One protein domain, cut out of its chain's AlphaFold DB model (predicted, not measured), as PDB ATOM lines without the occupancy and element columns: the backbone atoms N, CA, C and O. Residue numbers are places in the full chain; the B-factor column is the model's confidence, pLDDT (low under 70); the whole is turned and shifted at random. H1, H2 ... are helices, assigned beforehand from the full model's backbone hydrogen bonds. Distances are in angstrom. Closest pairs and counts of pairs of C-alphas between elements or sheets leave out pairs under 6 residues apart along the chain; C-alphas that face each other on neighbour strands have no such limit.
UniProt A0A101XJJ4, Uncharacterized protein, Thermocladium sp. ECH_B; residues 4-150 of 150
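What this domain is: This is residues 4 to 150 of the 150 residues of an uncharacterized protein of Thermocladium sp. ECH_B (UniProt A0A101XJJ4). A long hairpin of H6 and H7 lies crosswise over one side of a row of three shorter helices, H3, H4 and H5, which run alternately opposite ways. H1 packs on H5 and H7, and H8 slants past H5 at one end of the row. The 147 printed residues, with eight named helices, H1 to H8 in chain order, and no named strand, are all helix in class. The whole is compact, with a radius of gyration of the C-alphas of 14.9 A and spans of 48 by 33 by 29 A.

How they stand to each other: Residues 62 to 66 of H5 (62 to 75) touch H1 (4 to 11), closest at C-alphas 62 and 11, 5.1 A. H2 (19 to 23) only just touches H4 (42 to 55), with 3 pairs of C-alphas within 8 A, closest Leu 22 and Ala 55, 6.4 A. H3 (25 to 37) and H4 form a hairpin, closest at C-alphas 26 and 53, 4.4 A, with a shallow tilt of 30 degrees. H4 and H5 form another, at 16 degrees, closest at C-alphas 47 and 71, 6.5 A. H6 (79 to 98) and H7 (104 to 125) form a third, at 4 degrees, closest at C-alphas 96 and 104, 5.8 A. Residues 141 to 148 of H8 (134 to 149) touch H5, closest at C-alphas 144 and 70, 5.4 A. Every O i to N i+4 pair is within hydrogen-bond range except in H3, 7 of 9, and H6, 13 of 16.

Where its parts are: H1 begins at C-alpha 4 (33.663, -33.033, 30.505). H6 measures 29.5 A and H7 31.4 A. H8 ends at C-alpha 149 (22.083, -40.907, 16.553).

The domain as a whole: C-alphas 100 and 129 are farthest apart, 48.0 A. The printed part has no cut and no long link. Residues 4 to 15, 126 to 132 and 144 to 150 are under 70 in pLDDT.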
ATOM      1  N   SER A   4      34.129 -32.004  29.567       66.19
ATOM      2  CA  SER A   4      33.663 -33.033  30.505       66.19
ATOM      3  C   SER A   4      33.599 -32.533  31.950       66.19
ATOM      4  O   SER A   4      32.612 -32.801  32.626       66.19
ATOM      5  N   GLN A   5      34.598 -31.767  32.404       67.50
ATOM      6  CA  GLN A   5      34.603 -31.139  33.729       67.50
ATOM      7  C   GLN A   5      33.476 -30.114  33.868       67.50
ATOM      8  O   GLN A   5      32.780 -30.115  34.876       67.50
ATOM      9  N   LEU A   6      33.233 -29.297  32.836       69.12
ATOM     10  CA  LEU A   6      32.112 -28.351  32.831       69.12
ATOM     11  C   LEU A   6      30.759 -29.077  32.950       69.12
ATOM     12  O   LEU A   6      29.893 -28.658  33.717       69.12
ATOM     13  N   PHE A   7      30.571 -30.181  32.221       67.69
ATOM     14  CA  PHE A   7      29.353 -30.987  32.329       67.69
ATOM     15  C   PHE A   7      29.196 -31.640  33.701       67.69
ATOM     16  O   PHE A   7      28.082 -31.697  34.219       67.69
ATOM     17  N   GLU A   8      30.283 -32.122  34.303       67.38
ATOM     18  CA  GLU A   8      30.260 -32.660  35.663       67.38
ATOM     19  C   GLU A   8      29.872 -31.581  36.680       67.38
ATOM     20  O   GLU A   8      28.977 -31.813  37.489       67.38
ATOM     21  N   GLU A   9      30.450 -30.383  36.598       67.25
ATOM     22  CA  GLU A   9      30.132 -29.260  37.488       67.25
ATOM     23  C   GLU A   9      28.675 -28.800  37.357       67.25
ATOM     24  O   GLU A   9      28.000 -28.575  38.361       67.25
ATOM     25  N   VAL A  10      28.137 -28.723  36.137       63.44
ATOM     26  CA  VAL A  10      26.722 -28.374  35.955       63.44
ATOM     27  C   VAL A  10      25.797 -29.534  36.323       63.44
ATOM     28  O   VAL A  10      24.745 -29.295  36.898       63.44
ATOM     29  N   SER A  11      26.188 -30.795  36.131       63.38
ATOM     30  CA  SER A  11      25.410 -31.917  36.683       63.38
ATOM     31  C   SER A  11      25.331 -31.882  38.215       63.38
ATOM     32  O   SER A  11      24.407 -32.439  38.807       63.38
ATOM     33  N   GLN A  12      26.286 -31.198  38.856       60.44
ATOM     34  CA  GLN A  12      26.306 -30.928  40.289       60.44
ATOM     35  C   GLN A  12      25.575 -29.637  40.680       60.44
ATOM     36  O   GLN A  12      25.374 -29.426  41.882       60.44
ATOM     37  N   LEU A  13      25.132 -28.796  39.728       61.81
ATOM     38  CA  LEU A  13      24.116 -27.782  40.013       61.81
ATOM     39  C   LEU A  13      22.879 -28.552  40.452       61.81
ATOM     40  O   LEU A  13      22.144 -29.103  39.639       61.81
ATOM     41  N   ARG A  14      22.697 -28.626  41.772       55.72
ATOM     42  CA  ARG A  14      21.567 -29.264  42.446       55.72
ATOM     43  C   ARG A  14      20.294 -28.476  42.153       55.72
ATOM     44  O   ARG A  14      19.723 -27.842  43.036       55.72
ATOM     45  N   LEU A  15      19.865 -28.480  40.900       67.19
ATOM     46  CA  LEU A  15      18.497 -28.182  40.555       67.19
ATOM     47  C   LEU A  15      17.707 -29.377  41.059       67.19
ATOM     48  O   LEU A  15      17.728 -30.450  40.463       67.19
ATOM     49  N   ASP A  16      17.100 -29.201  42.225       73.69
ATOM     50  CA  ASP A  16      16.131 -30.145  42.755       73.69
ATOM     51  C   ASP A  16      14.917 -30.100  41.825       73.69
ATOM     52  O   ASP A  16      14.084 -29.187  41.911       73.69
ATOM     53  N   VAL A  17      14.932 -30.977  40.820       79.94
ATOM     54  CA  VAL A  17      13.890 -31.071  39.807       79.94
ATOM     55  C   VAL A  17      12.913 -32.160  40.218       79.94
ATOM     56  O   VAL A  17      13.286 -33.326  40.345       79.94
ATOM     57  N   ASP A  18      11.656 -31.776  40.398       83.31
ATOM     58  CA  ASP A  18      10.586 -32.701  40.753       83.31
ATOM     59  C   ASP A  18      10.219 -33.576  39.543       83.31
ATOM     60  O   ASP A  18       9.512 -33.164  38.615       83.31
ATOM     61  N   GLY A  19      10.718 -34.814  39.550       79.00
ATOM     62  CA  GLY A  19      10.463 -35.793  38.497       79.00
ATOM     63  C   GLY A  19       8.988 -36.194  38.368       79.00
ATOM     64  O   GLY A  19       8.542 -36.506  37.262       79.00
ATOM     65  N   GLU A  20       8.201 -36.140  39.448       83.44
ATOM     66  CA  GLU A  20       6.766 -36.439  39.378       83.44
ATOM     67  C   GLU A  20       6.026 -35.344  38.608       83.44
ATOM     68  O   GLU A  20       5.184 -35.646  37.756       83.44
ATOM     69  N   ALA A  21       6.393 -34.079  38.833       84.81
ATOM     70  CA  ALA A  21       5.848 -32.955  38.082       84.81
ATOM     71  C   ALA A  21       6.177 -33.050  36.582       84.81
ATOM     72  O   ALA A  21       5.319 -32.736  35.753       84.81
ATOM     73  N   LEU A  22       7.374 -33.534  36.224       86.94
ATOM     74  CA  LEU A  22       7.785 -33.732  34.829       86.94
ATOM     75  C   LEU A  22       7.097 -34.919  34.142       86.94
ATOM     76  O   LEU A  22       6.948 -34.891  32.923       86.94
ATOM     77  N   SER A  23       6.643 -35.938  34.879       84.94
ATOM     78  CA  SER A  23       6.062 -37.160  34.292       84.94
ATOM     79  C   SER A  23       4.897 -36.908  33.323       84.94
ATOM     80  O   SER A  23       4.753 -37.585  32.301       84.94
ATOM     81  N   GLY A  24       4.107 -35.860  33.582       79.69
ATOM     82  CA  GLY A  24       3.003 -35.430  32.722       79.69
ATOM     83  C   GLY A  24       3.429 -34.843  31.370       79.69
ATOM     84  O   GLY A  24       2.592 -34.712  30.477       79.69
ATOM     85  N   LEU A  25       4.712 -34.513  31.177       86.62
ATOM     86  CA  LEU A  25       5.213 -33.900  29.945       86.62
ATOM     87  C   LEU A  25       5.230 -34.847  28.757       86.62
ATOM     88  O   LEU A  25       5.080 -34.377  27.636       86.62
ATOM     89  N   SER A  26       5.397 -36.160  28.953       85.44
ATOM     90  CA  SER A  26       5.595 -37.081  27.822       85.44
ATOM     91  C   SER A  26       4.441 -37.041  26.808       85.44
ATOM     92  O   SER A  26       4.672 -37.246  25.615       85.44
ATOM     93  N   ASN A  27       3.217 -36.766  27.273       86.00
ATOM     94  CA  ASN A  27       2.026 -36.656  26.426       86.00
ATOM     95  C   ASN A  27       1.878 -35.263  25.790       86.00
ATOM     96  O   ASN A  27       1.399 -35.154  24.666       86.00
ATOM     97  N   GLU A  28       2.322 -34.211  26.481       91.19
ATOM     98  CA  GLU A  28       2.229 -32.820  26.010       91.19
ATOM     99  C   GLU A  28       3.448 -32.385  25.176       91.19
ATOM    100  O   GLU A  28       3.398 -31.370  24.483       91.19
ATOM    101  N   ALA A  29       4.538 -33.157  25.207       93.50
ATOM    102  CA  ALA A  29       5.821 -32.827  24.593       93.50
ATOM    103  C   ALA A  29       5.730 -32.434  23.105       93.50
ATOM    104  O   ALA A  29       6.262 -31.375  22.773       93.50
ATOM    105  N   PRO A  30       5.030 -33.180  22.218       94.69
ATOM    106  CA  PRO A  30       4.921 -32.788  20.810       94.69
ATOM    107  C   PRO A  30       4.242 -31.429  20.636       94.69
ATOM    108  O   PRO A  30       4.720 -30.573  19.901       94.69
ATOM    109  N   ARG A  31       3.158 -31.194  21.383       94.69
ATOM    110  CA  ARG A  31       2.382 -29.954  21.305       94.69
ATOM    111  C   ARG A  31       3.183 -28.750  21.806       94.69
ATOM    112  O   ARG A  31       3.138 -27.686  21.194       94.69
ATOM    113  N   LEU A  32       3.914 -28.918  22.909       95.06
ATOM    114  CA  LEU A  32       4.803 -27.887  23.450       95.06
ATOM    115  C   LEU A  32       5.949 -27.572  22.475       95.06
ATOM    116  O   LEU A  32       6.261 -26.401  22.261       95.06
ATOM    117  N   ALA A  33       6.538 -28.598  21.854       95.31
ATOM    118  CA  ALA A  33       7.612 -28.445  20.876       95.31
ATOM    119  C   ALA A  33       7.136 -27.761  19.585       95.31
ATOM    120  O   ALA A  33       7.790 -26.833  19.115       95.31
ATOM    121  N   GLU A  34       5.982 -28.149  19.039       95.75
ATOM    122  CA  GLU A  34       5.377 -27.508  17.860       95.75
ATOM    123  C   GLU A  34       5.117 -26.014  18.081       95.75
ATOM    124  O   GLU A  34       5.370 -25.189  17.201       95.75
ATOM    125  N   GLU A  35       4.631 -25.639  19.265       94.00
ATOM    126  CA  GLU A  35       4.399 -24.235  19.593       94.00
ATOM    127  C   GLU A  35       5.706 -23.452  19.752       94.00
ATOM    128  O   GLU A  35       5.813 -22.322  19.268       94.00
ATOM    129  N   ALA A  36       6.715 -24.058  20.375       94.44
ATOM    130  CA  ALA A  36       8.015 -23.430  20.557       94.44
ATOM    131  C   ALA A  36       8.768 -23.233  19.235       94.44
ATOM    132  O   ALA A  36       9.303 -22.152  18.975       94.44
ATOM    133  N   CYS A  37       8.735 -24.243  18.370       94.88
ATOM    134  CA  CYS A  37       9.536 -24.335  17.152       94.88
ATOM    135  C   CYS A  37       8.821 -23.879  15.870       94.88
ATOM    136  O   CYS A  37       9.390 -24.028  14.787       94.88
ATOM    137  N   ARG A  38       7.608 -23.308  15.969       91.19
ATOM    138  CA  ARG A  38       6.748 -22.940  14.822       91.19
ATOM    139  C   ARG A  38       7.465 -22.201  13.687       91.19
ATOM    140  O   ARG A  38       7.192 -22.480  12.526       91.19
ATOM    141  N   ASP A  39       8.371 -21.284  14.024       90.88
ATOM    142  CA  ASP A  39       9.058 -20.416  13.054       90.88
ATOM    143  C   ASP A  39      10.527 -20.814  12.825       90.88
ATOM    144  O   ASP A  39      11.282 -20.062  12.217       90.88
ATOM    145  N   ILE A  40      10.952 -21.964  13.358       89.62
ATOM    146  CA  ILE A  40      12.356 -22.403  13.362       89.62
ATOM    147  C   ILE A  40      12.546 -23.569  12.395       89.62
ATOM    148  O   ILE A  40      13.409 -23.508  11.524       89.62
ATOM    149  N   GLY A  41      11.726 -24.617  12.509       92.31
ATOM    150  CA  GLY A  41      11.781 -25.760  11.596       92.31
ATOM    151  C   GLY A  41      11.415 -27.094  12.241       92.31
ATOM    152  O   GLY A  41      11.280 -27.206  13.460       92.31
ATOM    153  N   ILE A  42      11.269 -28.118  11.399       93.31
ATOM    154  CA  ILE A  42      10.858 -29.467  11.817       93.31
ATOM    155  C   ILE A  42      11.902 -30.156  12.702       93.31
ATOM    156  O   ILE A  42      11.539 -30.843  13.652       93.31
ATOM    157  N   ASP A  43      13.190 -29.909  12.459       90.88
ATOM    158  CA  ASP A  43      14.267 -30.487  13.267       90.88
ATOM    159  C   ASP A  43      14.208 -29.979  14.711       90.88
ATOM    160  O   ASP A  43      14.368 -30.757  15.648       90.88
ATOM    161  N   CYS A  44      13.852 -28.702  14.901       93.25
ATOM    162  CA  CYS A  44      13.589 -28.142  16.225       93.25
ATOM    163  C   CYS A  44      12.440 -28.868  16.922       93.25
ATOM    164  O   CYS A  44      12.580 -29.265  18.079       93.25
ATOM    165  N   VAL A  45      11.325 -29.098  16.219       95.44
ATOM    166  CA  VAL A  45      10.175 -29.823  16.780       95.44
ATOM    167  C   VAL A  45      10.593 -31.222  17.228       95.44
ATOM    168  O   VAL A  45      10.266 -31.626  18.342       95.44
ATOM    169  N   ASN A  46      11.340 -31.946  16.393       93.00
ATOM    170  CA  ASN A  46      11.772 -33.311  16.682       93.00
ATOM    171  C   ASN A  46      12.710 -33.370  17.896       93.00
ATOM    172  O   ASN A  46      12.451 -34.129  18.831       93.00
ATOM    173  N   LEU A  47      13.752 -32.532  17.911       92.56
ATOM    174  CA  LEU A  47      14.728 -32.478  19.003       92.56
ATOM    175  C   LEU A  47      14.076 -32.061  20.327       92.56
ATOM    176  O   LEU A  47      14.274 -32.721  21.348       92.56
ATOM    177  N   MET A  48      13.236 -31.021  20.313       94.12
ATOM    178  CA  MET A  48      12.550 -30.562  21.525       94.12
ATOM    179  C   MET A  48      11.499 -31.556  22.011       94.12
ATOM    180  O   MET A  48      11.339 -31.732  23.218       94.12
ATOM    181  N   THR A  49      10.802 -32.248  21.105       94.75
ATOM    182  CA  THR A  49       9.858 -33.305  21.491       94.75
ATOM    183  C   THR A  49      10.575 -34.417  22.244       94.75
ATOM    184  O   THR A  49      10.096 -34.853  23.292       94.75
ATOM    185  N   GLU A  50      11.717 -34.878  21.729       92.38
ATOM    186  CA  GLU A  50      12.460 -35.963  22.364       92.38
ATOM    187  C   GLU A  50      13.062 -35.531  23.704       92.38
ATOM    188  O   GLU A  50      12.903 -36.236  24.701       92.38
ATOM    189  N   LEU A  51      13.636 -34.327  23.773       91.25
ATOM    190  CA  LEU A  51      14.133 -33.744  25.019       91.25
ATOM    191  C   LEU A  51      13.046 -33.689  26.098       91.25
ATOM    192  O   LEU A  51      13.255 -34.173  27.211       91.25
ATOM    193  N   LEU A  52      11.864 -33.160  25.769       92.56
ATOM    194  CA  LEU A  52      10.750 -33.040  26.713       92.56
ATOM    195  C   LEU A  52      10.190 -34.407  27.134       92.56
ATOM    196  O   LEU A  52       9.827 -34.597  28.297       92.56
ATOM    197  N   ARG A  53      10.146 -35.386  26.221       92.25
ATOM    198  CA  ARG A  53       9.764 -36.768  26.557       92.25
ATOM    199  C   ARG A  53      10.758 -37.407  27.509       92.25
ATOM    200  O   ARG A  53      10.342 -38.071  28.457       92.25
ATOM    201  N   ARG A  54      12.053 -37.211  27.269       90.12
ATOM    202  CA  ARG A  54      13.115 -37.749  28.119       90.12
ATOM    203  C   ARG A  54      13.088 -37.107  29.505       90.12
ATOM    204  O   ARG A  54      13.169 -37.835  30.490       90.12
ATOM    205  N   ALA A  55      12.843 -35.796  29.583       87.81
ATOM    206  CA  ALA A  55      12.617 -35.086  30.844       87.81
ATOM    207  C   ALA A  55      11.494 -35.737  31.670       87.81
ATOM    208  O   ALA A  55      11.657 -35.982  32.861       87.81
ATOM    209  N   GLY A  56      10.374 -36.082  31.021       86.62
ATOM    210  CA  GLY A  56       9.229 -36.717  31.678       86.62
ATOM    211  C   GLY A  56       9.414 -38.187  32.068       86.62
ATOM    212  O   GLY A  56       8.565 -38.738  32.759       86.62
ATOM    213  N   ARG A  57      10.493 -38.855  31.649       84.12
ATOM    214  CA  ARG A  57      10.763 -40.255  32.030       84.12
ATOM    215  C   ARG A  57      11.708 -40.378  33.228       84.12
ATOM    216  O   ARG A  57      11.669 -41.404  33.902       84.12
ATOM    217  N   GLY A  58      12.513 -39.346  33.500       74.94
ATOM    218  CA  GLY A  58      13.564 -39.357  34.526       74.94
ATOM    219  C   GLY A  58      14.633 -40.453  34.316       74.94
ATOM    220  O   GLY A  58      14.558 -41.215  33.348       74.94
ATOM    221  N   PRO A  59      15.628 -40.568  35.220       72.44
ATOM    222  CA  PRO A  59      16.125 -39.522  36.116       72.44
ATOM    223  C   PRO A  59      16.953 -38.472  35.353       72.44
ATOM    224  O   PRO A  59      17.530 -38.745  34.303       72.44
ATOM    225  N   ILE A  60      17.027 -37.261  35.904       77.88
ATOM    226  CA  ILE A  60      17.877 -36.184  35.384       77.88
ATOM    227  C   ILE A  60      19.285 -36.394  35.954       77.88
ATOM    228  O   ILE A  60      19.594 -35.961  37.063       77.88
ATOM    229  N   ASP A  61      20.114 -37.129  35.218       75.88
ATOM    230  CA  ASP A  61      21.499 -37.445  35.570       75.88
ATOM    231  C   ASP A  61      22.510 -36.655  34.715       75.88
ATOM    232  O   ASP A  61      22.150 -35.818  33.883       75.88
ATOM    233  N   SER A  62      23.806 -36.910  34.907       72.31
ATOM    234  CA  SER A  62      24.868 -36.248  34.137       72.31
ATOM    235  C   SER A  62      24.772 -36.495  32.626       72.31
ATOM    236  O   SER A  62      25.144 -35.620  31.844       72.31
ATOM    237  N   ASN A  63      24.238 -37.640  32.193       77.88
ATOM    238  CA  ASN A  63      24.045 -37.938  30.774       77.88
ATOM    239  C   ASN A  63      22.865 -37.158  30.195       77.88
ATOM    240  O   ASN A  63      22.935 -36.701  29.055       77.88
ATOM    241  N   TYR A  64      21.804 -36.955  30.975       81.75
ATOM    242  CA  TYR A  64      20.694 -36.096  30.582       81.75
ATOM    243  C   TYR A  64      21.141 -34.637  30.395       81.75
ATOM    244  O   TYR A  64      20.779 -34.008  29.403       81.75
ATOM    245  N   TRP A  65      21.975 -34.100  31.292       80.75
ATOM    246  CA  TRP A  65      22.498 -32.735  31.145       80.75
ATOM    247  C   TRP A  65      23.365 -32.569  29.890       80.75
ATOM    248  O   TRP A  65      23.221 -31.571  29.183       80.75
ATOM    249  N   LYS A  66      24.209 -33.562  29.570       78.19
ATOM    250  CA  LYS A  66      24.966 -33.595  28.305       78.19
ATOM    251  C   LYS A  66      24.032 -33.608  27.098       78.19
ATOM    252  O   LYS A  66      24.173 -32.777  26.209       78.19
ATOM    253  N   TYR A  67      23.044 -34.502  27.112       83.50
ATOM    254  CA  TYR A  67      22.039 -34.615  26.055       83.50
ATOM    255  C   TYR A  67      21.324 -33.283  25.801       83.50
ATOM    256  O   TYR A  67      21.186 -32.851  24.662       83.50
ATOM    257  N   MET A  68      20.901 -32.605  26.866       86.06
ATOM    258  CA  MET A  68      20.213 -31.327  26.754       86.06
ATOM    259  C   MET A  68      21.122 -30.218  26.201       86.06
ATOM    260  O   MET A  68      20.703 -29.481  25.312       86.06
ATOM    261  N   ALA A  69      22.379 -30.141  26.650       82.19
ATOM    262  CA  ALA A  69      23.345 -29.197  26.088       82.19
ATOM    263  C   ALA A  69      23.596 -29.440  24.595       82.19
ATOM    264  O   ALA A  69      23.713 -28.492  23.827       82.19
ATOM    265  N   TYR A  70      23.655 -30.701  24.170       83.94
ATOM    266  CA  TYR A  70      23.809 -31.059  22.764       83.94
ATOM    267  C   TYR A  70      22.621 -30.628  21.914       83.94
ATOM    268  O   TYR A  70      22.828 -30.036  20.859       83.94
ATOM    269  N   VAL A  71      21.392 -30.855  22.385       87.38
ATOM    270  CA  VAL A  71      20.188 -30.357  21.705       87.38
ATOM    271  C   VAL A  71      20.255 -28.836  21.550       87.38
ATOM    272  O   VAL A  71      20.085 -28.328  20.444       87.38
ATOM    273  N   ASP A  72      20.581 -28.107  22.617       88.31
ATOM    274  CA  ASP A  72      20.713 -26.649  22.568       88.31
ATOM    275  C   ASP A  72      21.807 -26.191  21.582       88.31
ATOM    276  O   ASP A  72      21.598 -25.255  20.809       88.31
ATOM    277  N   LEU A  73      22.959 -26.864  21.538       82.62
ATOM    278  CA  LEU A  73      24.025 -26.546  20.583       82.62
ATOM    279  C   LEU A  73      23.641 -26.873  19.135       82.62
ATOM    280  O   LEU A  73      23.999 -26.119  18.236       82.62
ATOM    281  N   MET A  74      22.883 -27.941  18.885       84.69
ATOM    282  CA  MET A  74      22.363 -28.239  17.544       84.69
ATOM    283  C   MET A  74      21.347 -27.185  17.081       84.69
ATOM    284  O   MET A  74      21.332 -26.811  15.910       84.69
ATOM    285  N   LEU A  75      20.515 -26.677  17.995       85.88
ATOM    286  CA  LEU A  75      19.521 -25.638  17.702       85.88
ATOM    287  C   LEU A  75      20.149 -24.248  17.545       85.88
ATOM    288  O   LEU A  75      19.661 -23.420  16.772       85.88
ATOM    289  N   ALA A  76      21.240 -23.984  18.261       85.75
ATOM    290  CA  ALA A  76      21.992 -22.743  18.192       85.75
ATOM    291  C   ALA A  76      23.505 -23.028  18.135       85.75
ATOM    292  O   ALA A  76      24.225 -22.798  19.103       85.75
ATOM    293  N   PRO A  77      24.060 -23.432  16.984       78.50
ATOM    294  CA  PRO A  77      25.480 -23.795  16.891       78.50
ATOM    295  C   PRO A  77      26.422 -22.598  17.053       78.50
ATOM    296  O   PRO A  77      27.625 -22.748  17.223       78.50
ATOM    297  N   ARG A  78      25.894 -21.370  17.010       75.38
ATOM    298  CA  ARG A  78      26.668 -20.135  17.156       75.38
ATOM    299  C   ARG A  78      26.065 -19.270  18.263       75.38
ATOM    300  O   ARG A  78      24.844 -19.178  18.334       75.38
ATOM    301  N   PRO A  79      26.863 -18.537  19.056       71.56
ATOM    302  CA  PRO A  79      26.351 -17.657  20.102       71.56
ATOM    303  C   PRO A  79      25.452 -16.540  19.573       71.56
ATOM    304  O   PRO A  79      24.533 -16.132  20.276       71.56
ATOM    305  N   ILE A  80      25.630 -16.088  18.325       77.31
ATOM    306  CA  ILE A  80      24.678 -15.155  17.695       77.31
ATOM    307  C   ILE A  80      23.265 -15.756  17.581       77.31
ATOM    308  O   ILE A  80      22.279 -15.029  17.640       77.31
ATOM    309  N   ASN A  81      23.167 -17.087  17.515       81.31
ATOM    310  CA  ASN A  81      21.916 -17.837  17.487       81.31
ATOM    311  C   ASN A  81      21.414 -18.202  18.894       81.31
ATOM    312  O   ASN A  81      20.324 -18.742  19.010       81.31
ATOM    313  N   SER A  82      22.144 -17.907  19.975       81.56
ATOM    314  CA  SER A  82      21.723 -18.271  21.343       81.56
ATOM    315  C   SER A  82      20.388 -17.642  21.763       81.56
ATOM    316  O   SER A  82      19.661 -18.197  22.587       81.56
ATOM    317  N   GLN A  83      20.012 -16.519  21.143       84.69
ATOM    318  CA  GLN A  83      18.693 -15.906  21.306       84.69
ATOM    319  C   GLN A  83      17.556 -16.831  20.842       84.69
ATOM    320  O   GLN A  83      16.446 -16.734  21.358       84.69
ATOM    321  N   ILE A  84      17.824 -17.764  19.921       88.88
ATOM    322  CA  ILE A  84      16.863 -18.784  19.488       88.88
ATOM    323  C   ILE A  84      16.500 -19.698  20.663       88.88
ATOM    324  O   ILE A  84      15.317 -19.948  20.882       88.88
ATOM    325  N   LEU A  85      17.474 -20.125  21.473       90.31
ATOM    326  CA  LEU A  85      17.224 -20.975  22.647       90.31
ATOM    327  C   LEU A  85      16.335 -20.272  23.672       90.31
ATOM    328  O   LEU A  85      15.378 -20.855  24.176       90.31
ATOM    329  N   LEU A  86      16.609 -18.988  23.921       89.38
ATOM    330  CA  LEU A  86      15.774 -18.124  24.757       89.38
ATOM    331  C   LEU A  86      14.324 -18.080  24.263       89.38
ATOM    332  O   LEU A  86      13.391 -18.204  25.059       89.38
ATOM    333  N   VAL A  87      14.128 -17.924  22.952       91.94
ATOM    334  CA  VAL A  87      12.797 -17.906  22.332       91.94
ATOM    335  C   VAL A  87      12.103 -19.261  22.476       91.94
ATOM    336  O   VAL A  87      10.941 -19.294  22.884       91.94
ATOM    337  N   ILE A  88      12.796 -20.368  22.194       94.38
ATOM    338  CA  ILE A  88      12.251 -21.728  22.318       94.38
ATOM    339  C   ILE A  88      11.796 -21.979  23.758       94.38
ATOM    340  O   ILE A  88      10.621 -22.266  23.988       94.38
ATOM    341  N   TRP A  89      12.686 -21.806  24.738       94.50
ATOM    342  CA  TRP A  89      12.371 -22.062  26.143       94.50
ATOM    343  C   TRP A  89      11.279 -21.129  26.676       94.50
ATOM    344  O   TRP A  89      10.364 -21.585  27.360       94.50
ATOM    345  N   SER A  90      11.292 -19.845  26.302       94.62
ATOM    346  CA  SER A  90      10.223 -18.905  26.664       94.62
ATOM    347  C   SER A  90       8.857 -19.343  26.123       94.62
ATOM    348  O   SER A  90       7.854 -19.307  26.849       94.62
ATOM    349  N   ARG A  91       8.805 -19.817  24.872       95.88
ATOM    350  CA  ARG A  91       7.576 -20.338  24.263       95.88
ATOM    351  C   ARG A  91       7.112 -21.629  24.932       95.88
ATOM    352  O   ARG A  91       5.919 -21.740  25.197       95.88
ATOM    353  N   ILE A  92       8.018 -22.547  25.281       95.31
ATOM    354  CA  ILE A  92       7.685 -23.769  26.039       95.31
ATOM    355  C   ILE A  92       7.042 -23.410  27.379       95.31
ATOM    356  O   ILE A  92       5.967 -23.918  27.694       95.31
ATOM    357  N   LEU A  93       7.657 -22.512  28.153       95.25
ATOM    358  CA  LEU A  93       7.144 -22.104  29.465       95.25
ATOM    359  C   LEU A  93       5.779 -21.418  29.353       95.25
ATOM    360  O   LEU A  93       4.865 -21.716  30.122       95.25
ATOM    361  N   THR A  94       5.619 -20.544  28.359       95.25
ATOM    362  CA  THR A  94       4.354 -19.851  28.091       95.25
ATOM    363  C   THR A  94       3.258 -20.837  27.683       95.25
ATOM    364  O   THR A  94       2.145 -20.784  28.214       95.25
ATOM    365  N   ALA A  95       3.568 -21.768  26.778       93.38
ATOM    366  CA  ALA A  95       2.645 -22.802  26.327       93.38
ATOM    367  C   ALA A  95       2.238 -23.723  27.484       93.38
ATOM    368  O   ALA A  95       1.048 -23.915  27.731       93.38
ATOM    369  N   ALA A  96       3.209 -24.216  28.253       92.31
ATOM    370  CA  ALA A  96       2.976 -25.065  29.413       92.31
ATOM    371  C   ALA A  96       2.119 -24.353  30.472       92.31
ATOM    372  O   ALA A  96       1.177 -24.950  30.999       92.31
ATOM    373  N   SER A  97       2.367 -23.062  30.724       93.19
ATOM    374  CA  SER A  97       1.553 -22.258  31.640       93.19
ATOM    375  C   SER A  97       0.118 -22.105  31.143       93.19
ATOM    376  O   SER A  97      -0.815 -22.255  31.929       93.19
ATOM    377  N   ARG A  98      -0.085 -21.836  29.847       92.69
ATOM    378  CA  ARG A  98      -1.424 -21.699  29.254       92.69
ATOM    379  C   ARG A  98      -2.210 -23.012  29.285       92.69
ATOM    380  O   ARG A  98      -3.432 -22.986  29.385       92.69
ATOM    381  N   LEU A  99      -1.518 -24.148  29.208       87.44
ATOM    382  CA  LEU A  99      -2.109 -25.487  29.296       87.44
ATOM    383  C   LEU A  99      -2.336 -25.964  30.739       87.44
ATOM    384  O   LEU A  99      -2.863 -27.054  30.935       87.44
ATOM    385  N   GLY A 100      -1.953 -25.175  31.750       86.62
ATOM    386  CA  GLY A 100      -2.057 -25.586  33.152       86.62
ATOM    387  C   GLY A 100      -1.147 -26.768  33.494       86.62
ATOM    388  O   GLY A 100      -1.466 -27.562  34.381       86.62
ATOM    389  N   CYS A 101      -0.026 -26.917  32.782       86.94
ATOM    390  CA  CYS A 101       0.918 -27.994  33.026       86.94
ATOM    391  C   CYS A 101       1.566 -27.815  34.406       86.94
ATOM    392  O   CYS A 101       2.130 -26.765  34.715       86.94
ATOM    393  N   ARG A 102       1.528 -28.856  35.243       87.12
ATOM    394  CA  ARG A 102       2.146 -28.825  36.582       87.12
ATOM    395  C   ARG A 102       3.675 -28.720  36.522       87.12
ATOM    396  O   ARG A 102       4.289 -28.242  37.466       87.12
ATOM    397  N   ALA A 103       4.266 -29.093  35.388       88.44
ATOM    398  CA  ALA A 103       5.703 -29.100  35.151       88.44
ATOM    399  C   ALA A 103       6.323 -27.717  34.873       88.44
ATOM    400  O   ALA A 103       7.530 -27.644  34.687       88.44
ATOM    401  N   VAL A 104       5.550 -26.625  34.794       92.81
ATOM    402  CA  VAL A 104       6.066 -25.304  34.357       92.81
ATOM    403  C   VAL A 104       7.267 -24.834  35.184       92.81
ATOM    404  O   VAL A 104       8.252 -24.370  34.616       92.81
ATOM    405  N   SER A 105       7.206 -24.987  36.511       90.44
ATOM    406  CA  SER A 105       8.325 -24.672  37.414       90.44
ATOM    407  C   SER A 105       9.579 -25.479  37.058       90.44
ATOM    408  O   SER A 105      10.671 -24.928  36.924       90.44
ATOM    409  N   GLU A 106       9.407 -26.779  36.835       90.50
ATOM    410  CA  GLU A 106      10.497 -27.714  36.565       90.50
ATOM    411  C   GLU A 106      11.107 -27.503  35.177       90.50
ATOM    412  O   GLU A 106      12.327 -27.494  35.028       90.50
ATOM    413  N   LEU A 107      10.276 -27.202  34.179       91.69
ATOM    414  CA  LEU A 107      10.724 -26.739  32.867       91.69
ATOM    415  C   LEU A 107      11.551 -25.449  32.975       91.69
ATOM    416  O   LEU A 107      12.520 -25.291  32.240       91.69
ATOM    417  N   GLY A 108      11.208 -24.540  33.894       91.50
ATOM    418  CA  GLY A 108      11.968 -23.307  34.125       91.50
ATOM    419  C   GLY A 108      13.364 -23.576  34.689       91.50
ATOM    420  O   GLY A 108      14.341 -22.951  34.266       91.50
ATOM    421  N   LYS A 109      13.479 -24.552  35.598       88.50
ATOM    422  CA  LYS A 109      14.772 -25.022  36.118       88.50
ATOM    423  C   LYS A 109      15.608 -25.660  35.008       88.50
ATOM    424  O   LYS A 109      16.773 -25.297  34.855       88.50
ATOM    425  N   LEU A 110      15.003 -26.540  34.204       88.25
ATOM    426  CA  LEU A 110      15.661 -27.166  33.054       88.25
ATOM    427  C   LEU A 110      16.176 -26.119  32.062       88.25
ATOM    428  O   LEU A 110      17.362 -26.131  31.746       88.25
ATOM    429  N   ALA A 111      15.330 -25.167  31.655       89.94
ATOM    430  CA  ALA A 111      15.705 -24.071  30.763       89.94
ATOM    431  C   ALA A 111      16.901 -23.271  31.300       89.94
ATOM    432  O   ALA A 111      17.850 -22.988  30.572       89.94
ATOM    433  N   THR A 112      16.883 -22.945  32.596       86.31
ATOM    434  CA  THR A 112      17.951 -22.171  33.243       86.31
ATOM    435  C   THR A 112      19.283 -22.918  33.217       86.31
ATOM    436  O   THR A 112      20.300 -22.337  32.838       86.31
ATOM    437  N   ALA A 113      19.297 -24.206  33.576       84.62
ATOM    438  CA  ALA A 113      20.522 -25.005  33.500       84.62
ATOM    439  C   ALA A 113      21.001 -25.207  32.063       84.62
ATOM    440  O   ALA A 113      22.197 -25.094  31.807       84.62
ATOM    441  N   SER A 114      20.080 -25.474  31.136       85.19
ATOM    442  CA  SER A 114      20.383 -25.663  29.717       85.19
ATOM    443  C   SER A 114      21.086 -24.443  29.132       85.19
ATOM    444  O   SER A 114      22.180 -24.533  28.576       85.19
ATOM    445  N   MET A 115      20.521 -23.261  29.376       83.75
ATOM    446  CA  MET A 115      21.122 -22.012  28.939       83.75
ATOM    447  C   MET A 115      22.471 -21.744  29.609       83.75
ATOM    448  O   MET A 115      23.389 -21.267  28.947       83.75
ATOM    449  N   LEU A 116      22.616 -22.044  30.903       82.31
ATOM    450  CA  LEU A 116      23.889 -21.874  31.602       82.31
ATOM    451  C   LEU A 116      24.975 -22.789  31.016       82.31
ATOM    452  O   LEU A 116      26.106 -22.340  30.829       82.31
ATOM    453  N   LEU A 117      24.635 -24.035  30.678       79.94
ATOM    454  CA  LEU A 117      25.518 -24.962  29.965       79.94
ATOM    455  C   LEU A 117      25.937 -24.390  28.614       79.94
ATOM    456  O   LEU A 117      27.130 -24.223  28.370       79.94
ATOM    457  N   ALA A 118      24.966 -24.038  27.770       80.81
ATOM    458  CA  ALA A 118      25.227 -23.498  26.441       80.81
ATOM    459  C   ALA A 118      26.114 -22.241  26.509       80.81
ATOM    460  O   ALA A 118      27.098 -22.139  25.780       80.81
ATOM    461  N   MET A 119      25.840 -21.323  27.446       79.75
ATOM    462  CA  MET A 119      26.659 -20.125  27.662       79.75
ATOM    463  C   MET A 119      28.089 -20.448  28.090       79.75
ATOM    464  O   MET A 119      29.020 -19.853  27.554       79.75
ATOM    465  N   ASN A 120      28.294 -21.395  29.009       78.06
ATOM    466  CA  ASN A 120      29.648 -21.789  29.402       78.06
ATOM    467  C   ASN A 120      30.415 -22.447  28.247       78.06
ATOM    468  O   ASN A 120      31.618 -22.225  28.116       78.06
ATOM    469  N   ILE A 121      29.736 -23.198  27.376       76.94
ATOM    470  CA  ILE A 121      30.353 -23.778  26.177       76.94
ATOM    471  C   ILE A 121      30.728 -22.676  25.182       76.94
ATOM    472  O   ILE A 121      31.862 -22.658  24.702       76.94
ATOM    473  N   TYR A 122      29.845 -21.701  24.931       78.94
ATOM    474  CA  TYR A 122      30.199 -20.539  24.107       78.94
ATOM    475  C   TYR A 122      31.392 -19.775  24.685       78.94
ATOM    476  O   TYR A 122      32.312 -19.454  23.939       78.94
ATOM    477  N   MET A 123      31.416 -19.528  25.997       76.81
ATOM    478  CA  MET A 123      32.531 -18.853  26.668       76.81
ATOM    479  C   MET A 123      33.827 -19.669  26.621       76.81
ATOM    480  O   MET A 123      34.900 -19.091  26.515       76.81
ATOM    481  N   ALA A 124      33.766 -21.001  26.663       73.19
ATOM    482  CA  ALA A 124      34.951 -21.843  26.497       73.19
ATOM    483  C   ALA A 124      35.505 -21.789  25.062       73.19
ATOM    484  O   ALA A 124      36.716 -21.863  24.857       73.19
ATOM    485  N   VAL A 125      34.620 -21.646  24.073       70.88
ATOM    486  CA  VAL A 125      34.975 -21.509  22.653       70.88
ATOM    487  C   VAL A 125      35.466 -20.094  22.309       70.88
ATOM    488  O   VAL A 125      36.281 -19.920  21.399       70.88
ATOM    489  N   PHE A 126      35.002 -19.079  23.037       69.56
ATOM    490  CA  PHE A 126      35.434 -17.690  22.906       69.56
ATOM    491  C   PHE A 126      36.518 -17.351  23.930       69.56
ATOM    492  O   PHE A 126      36.221 -17.046  25.079       69.56
ATOM    493  N   SER A 127      37.782 -17.308  23.503       60.97
ATOM    494  CA  SER A 127      38.854 -16.738  24.328       60.97
ATOM    495  C   SER A 127      39.260 -15.353  23.814       60.97
ATOM    496  O   SER A 127      39.396 -15.141  22.605       60.97
ATOM    497  N   GLU A 128      39.488 -14.408  24.732       48.09
ATOM    498  CA  GLU A 128      39.966 -13.055  24.403       48.09
ATOM    499  C   GLU A 128      41.338 -13.060  23.703       48.09
ATOM    500  O   GLU A 128      41.671 -12.114  22.994       48.09
ATOM    501  N   SER A 129      42.134 -14.121  23.869       46.38
ATOM    502  CA  SER A 129      43.510 -14.210  23.370       46.38
ATOM    503  C   SER A 129      43.645 -14.841  21.980       46.38
ATOM    504  O   SER A 129      44.665 -14.630  21.325       46.38
ATOM    505  N   THR A 130      42.642 -15.585  21.502       55.19
ATOM    506  CA  THR A 130      42.691 -16.311  20.212       55.19
ATOM    507  C   THR A 130      41.530 -15.997  19.270       55.19
ATOM    508  O   THR A 130      41.548 -16.433  18.121       55.19
ATOM    509  N   GLY A 131      40.517 -15.259  19.731       59.59
ATOM    510  CA  GLY A 131      39.244 -15.148  19.023       59.59
ATOM    511  C   GLY A 131      38.409 -16.428  19.137       59.59
ATOM    512  O   GLY A 131      38.776 -17.375  19.839       59.59
ATOM    513  N   ALA A 132      37.256 -16.440  18.469       64.38
ATOM    514  CA  ALA A 132      36.327 -17.567  18.488       64.38
ATOM    515  C   ALA A 132      36.905 -18.782  17.746       64.38
ATOM    516  O   ALA A 132      37.194 -18.699  16.551       64.38
ATOM    517  N   ASN A 133      37.041 -19.913  18.440       72.12
ATOM    518  CA  ASN A 133      37.473 -21.171  17.835       72.12
ATOM    519  C   ASN A 133      36.265 -21.926  17.252       72.12
ATOM    520  O   ASN A 133      35.721 -22.837  17.873       72.12
ATOM    521  N   TRP A 134      35.811 -21.508  16.071       72.06
ATOM    522  CA  TRP A 134      34.632 -22.098  15.430       72.06
ATOM    523  C   TRP A 134      34.819 -23.567  15.049       72.06
ATOM    524  O   TRP A 134      33.882 -24.333  15.216       72.06
ATOM    525  N   ASP A 135      36.032 -23.978  14.674       73.25
ATOM    526  CA  ASP A 135      36.341 -25.382  14.376       73.25
ATOM    527  C   ASP A 135      36.125 -26.283  15.606       73.25
ATOM    528  O   ASP A 135      35.641 -27.413  15.495       73.25
ATOM    529  N   LEU A 136      36.433 -25.779  16.808       74.12
ATOM    530  CA  LEU A 136      36.127 -26.473  18.059       74.12
ATOM    531  C   LEU A 136      34.616 -26.570  18.295       74.12
ATOM    532  O   LEU A 136      34.149 -27.614  18.740       74.12
ATOM    533  N   MET A 137      33.851 -25.515  17.995       76.69
ATOM    534  CA  MET A 137      32.389 -25.563  18.107       76.69
ATOM    535  C   MET A 137      31.787 -26.578  17.140       76.69
ATOM    536  O   MET A 137      30.979 -27.401  17.559       76.69
ATOM    537  N   ASP A 138      32.221 -26.560  15.881       75.06
ATOM    538  CA  ASP A 138      31.762 -27.499  14.861       75.06
ATOM    539  C   ASP A 138      32.105 -28.941  15.276       75.06
ATOM    540  O   ASP A 138      31.244 -29.810  15.234       75.06
ATOM    541  N   THR A 139      33.295 -29.180  15.843       78.31
ATOM    542  CA  THR A 139      33.674 -30.496  16.395       78.31
ATOM    543  C   THR A 139      32.763 -30.941  17.547       78.31
ATOM    544  O   THR A 139      32.425 -32.124  17.652       78.31
ATOM    545  N   ILE A 140      32.367 -30.019  18.432       72.88
ATOM    546  CA  ILE A 140      31.442 -30.309  19.537       72.88
ATOM    547  C   ILE A 140      30.051 -30.646  18.984       72.88
ATOM    548  O   ILE A 140      29.454 -31.628  19.421       72.88
ATOM    549  N   VAL A 141      29.550 -29.876  18.012       73.50
ATOM    550  CA  VAL A 141      28.244 -30.106  17.368       73.50
ATOM    551  C   VAL A 141      28.232 -31.414  16.567       73.50
ATOM    552  O   VAL A 141      27.266 -32.175  16.644       73.50
ATOM    553  N   ASP A 142      29.311 -31.734  15.854       77.00
ATOM    554  CA  ASP A 142      29.454 -32.987  15.107       77.00
ATOM    555  C   ASP A 142      29.499 -34.192  16.055       77.00
ATOM    556  O   ASP A 142      28.858 -35.218  15.815       77.00
ATOM    557  N   SER A 143      30.217 -34.064  17.174       70.25
ATOM    558  CA  SER A 143      30.282 -35.102  18.212       70.25
ATOM    559  C   SER A 143      28.914 -35.310  18.873       70.25
ATOM    560  O   SER A 143      28.464 -36.447  18.999       70.25
ATOM    561  N   ALA A 144      28.208 -34.222  19.198       68.75
ATOM    562  CA  ALA A 144      26.834 -34.240  19.695       68.75
ATOM    563  C   ALA A 144      25.876 -34.947  18.723       68.75
ATOM    564  O   ALA A 144      25.088 -35.796  19.132       68.75
ATOM    565  N   THR A 145      25.977 -34.644  17.427       66.69
ATOM    566  CA  THR A 145      25.149 -35.270  16.387       66.69
ATOM    567  C   THR A 145      25.389 -36.781  16.324       66.69
ATOM    568  O   THR A 145      24.434 -37.553  16.272       66.69
ATOM    569  N   ASN A 146      26.648 -37.223  16.394       67.88
ATOM    570  CA  ASN A 146      26.989 -38.647  16.373       67.88
ATOM    571  C   ASN A 146      26.525 -39.392  17.638       67.88
ATOM    572  O   ASN A 146      26.002 -40.501  17.527       67.88
ATOM    573  N   GLU A 147      26.669 -38.788  18.821       65.62
ATOM    574  CA  GLU A 147      26.243 -39.375  20.103       65.62
ATOM    575  C   GLU A 147      24.714 -39.439  20.265       65.62
ATOM    576  O   GLU A 147      24.216 -40.262  21.022       65.62
ATOM    577  N   LEU A 148      23.955 -38.583  19.572       63.03
ATOM    578  CA  LEU A 148      22.486 -38.583  19.615       63.03
ATOM    579  C   LEU A 148      21.840 -39.582  18.644       63.03
ATOM    580  O   LEU A 148      20.700 -39.992  18.862       63.03
ATOM    581  N   ILE A 149      22.539 -39.935  17.561       53.19
ATOM    582  CA  ILE A 149      22.083 -40.907  16.553       53.19
ATOM    583  C   ILE A 149      22.403 -42.356  16.976       53.19
ATOM    584  O   ILE A 149      21.778 -43.288  16.462       53.19
ATOM    585  N   THR A 150      23.361 -42.550  17.890       45.38
ATOM    586  CA  THR A 150      23.784 -43.864  18.415       45.38
ATOM    587  C   THR A 150      23.105 -44.230  19.730       45.38
ATOM    588  O   THR A 150      22.899 -45.449  19.931       45.38
TER     589      THR A 150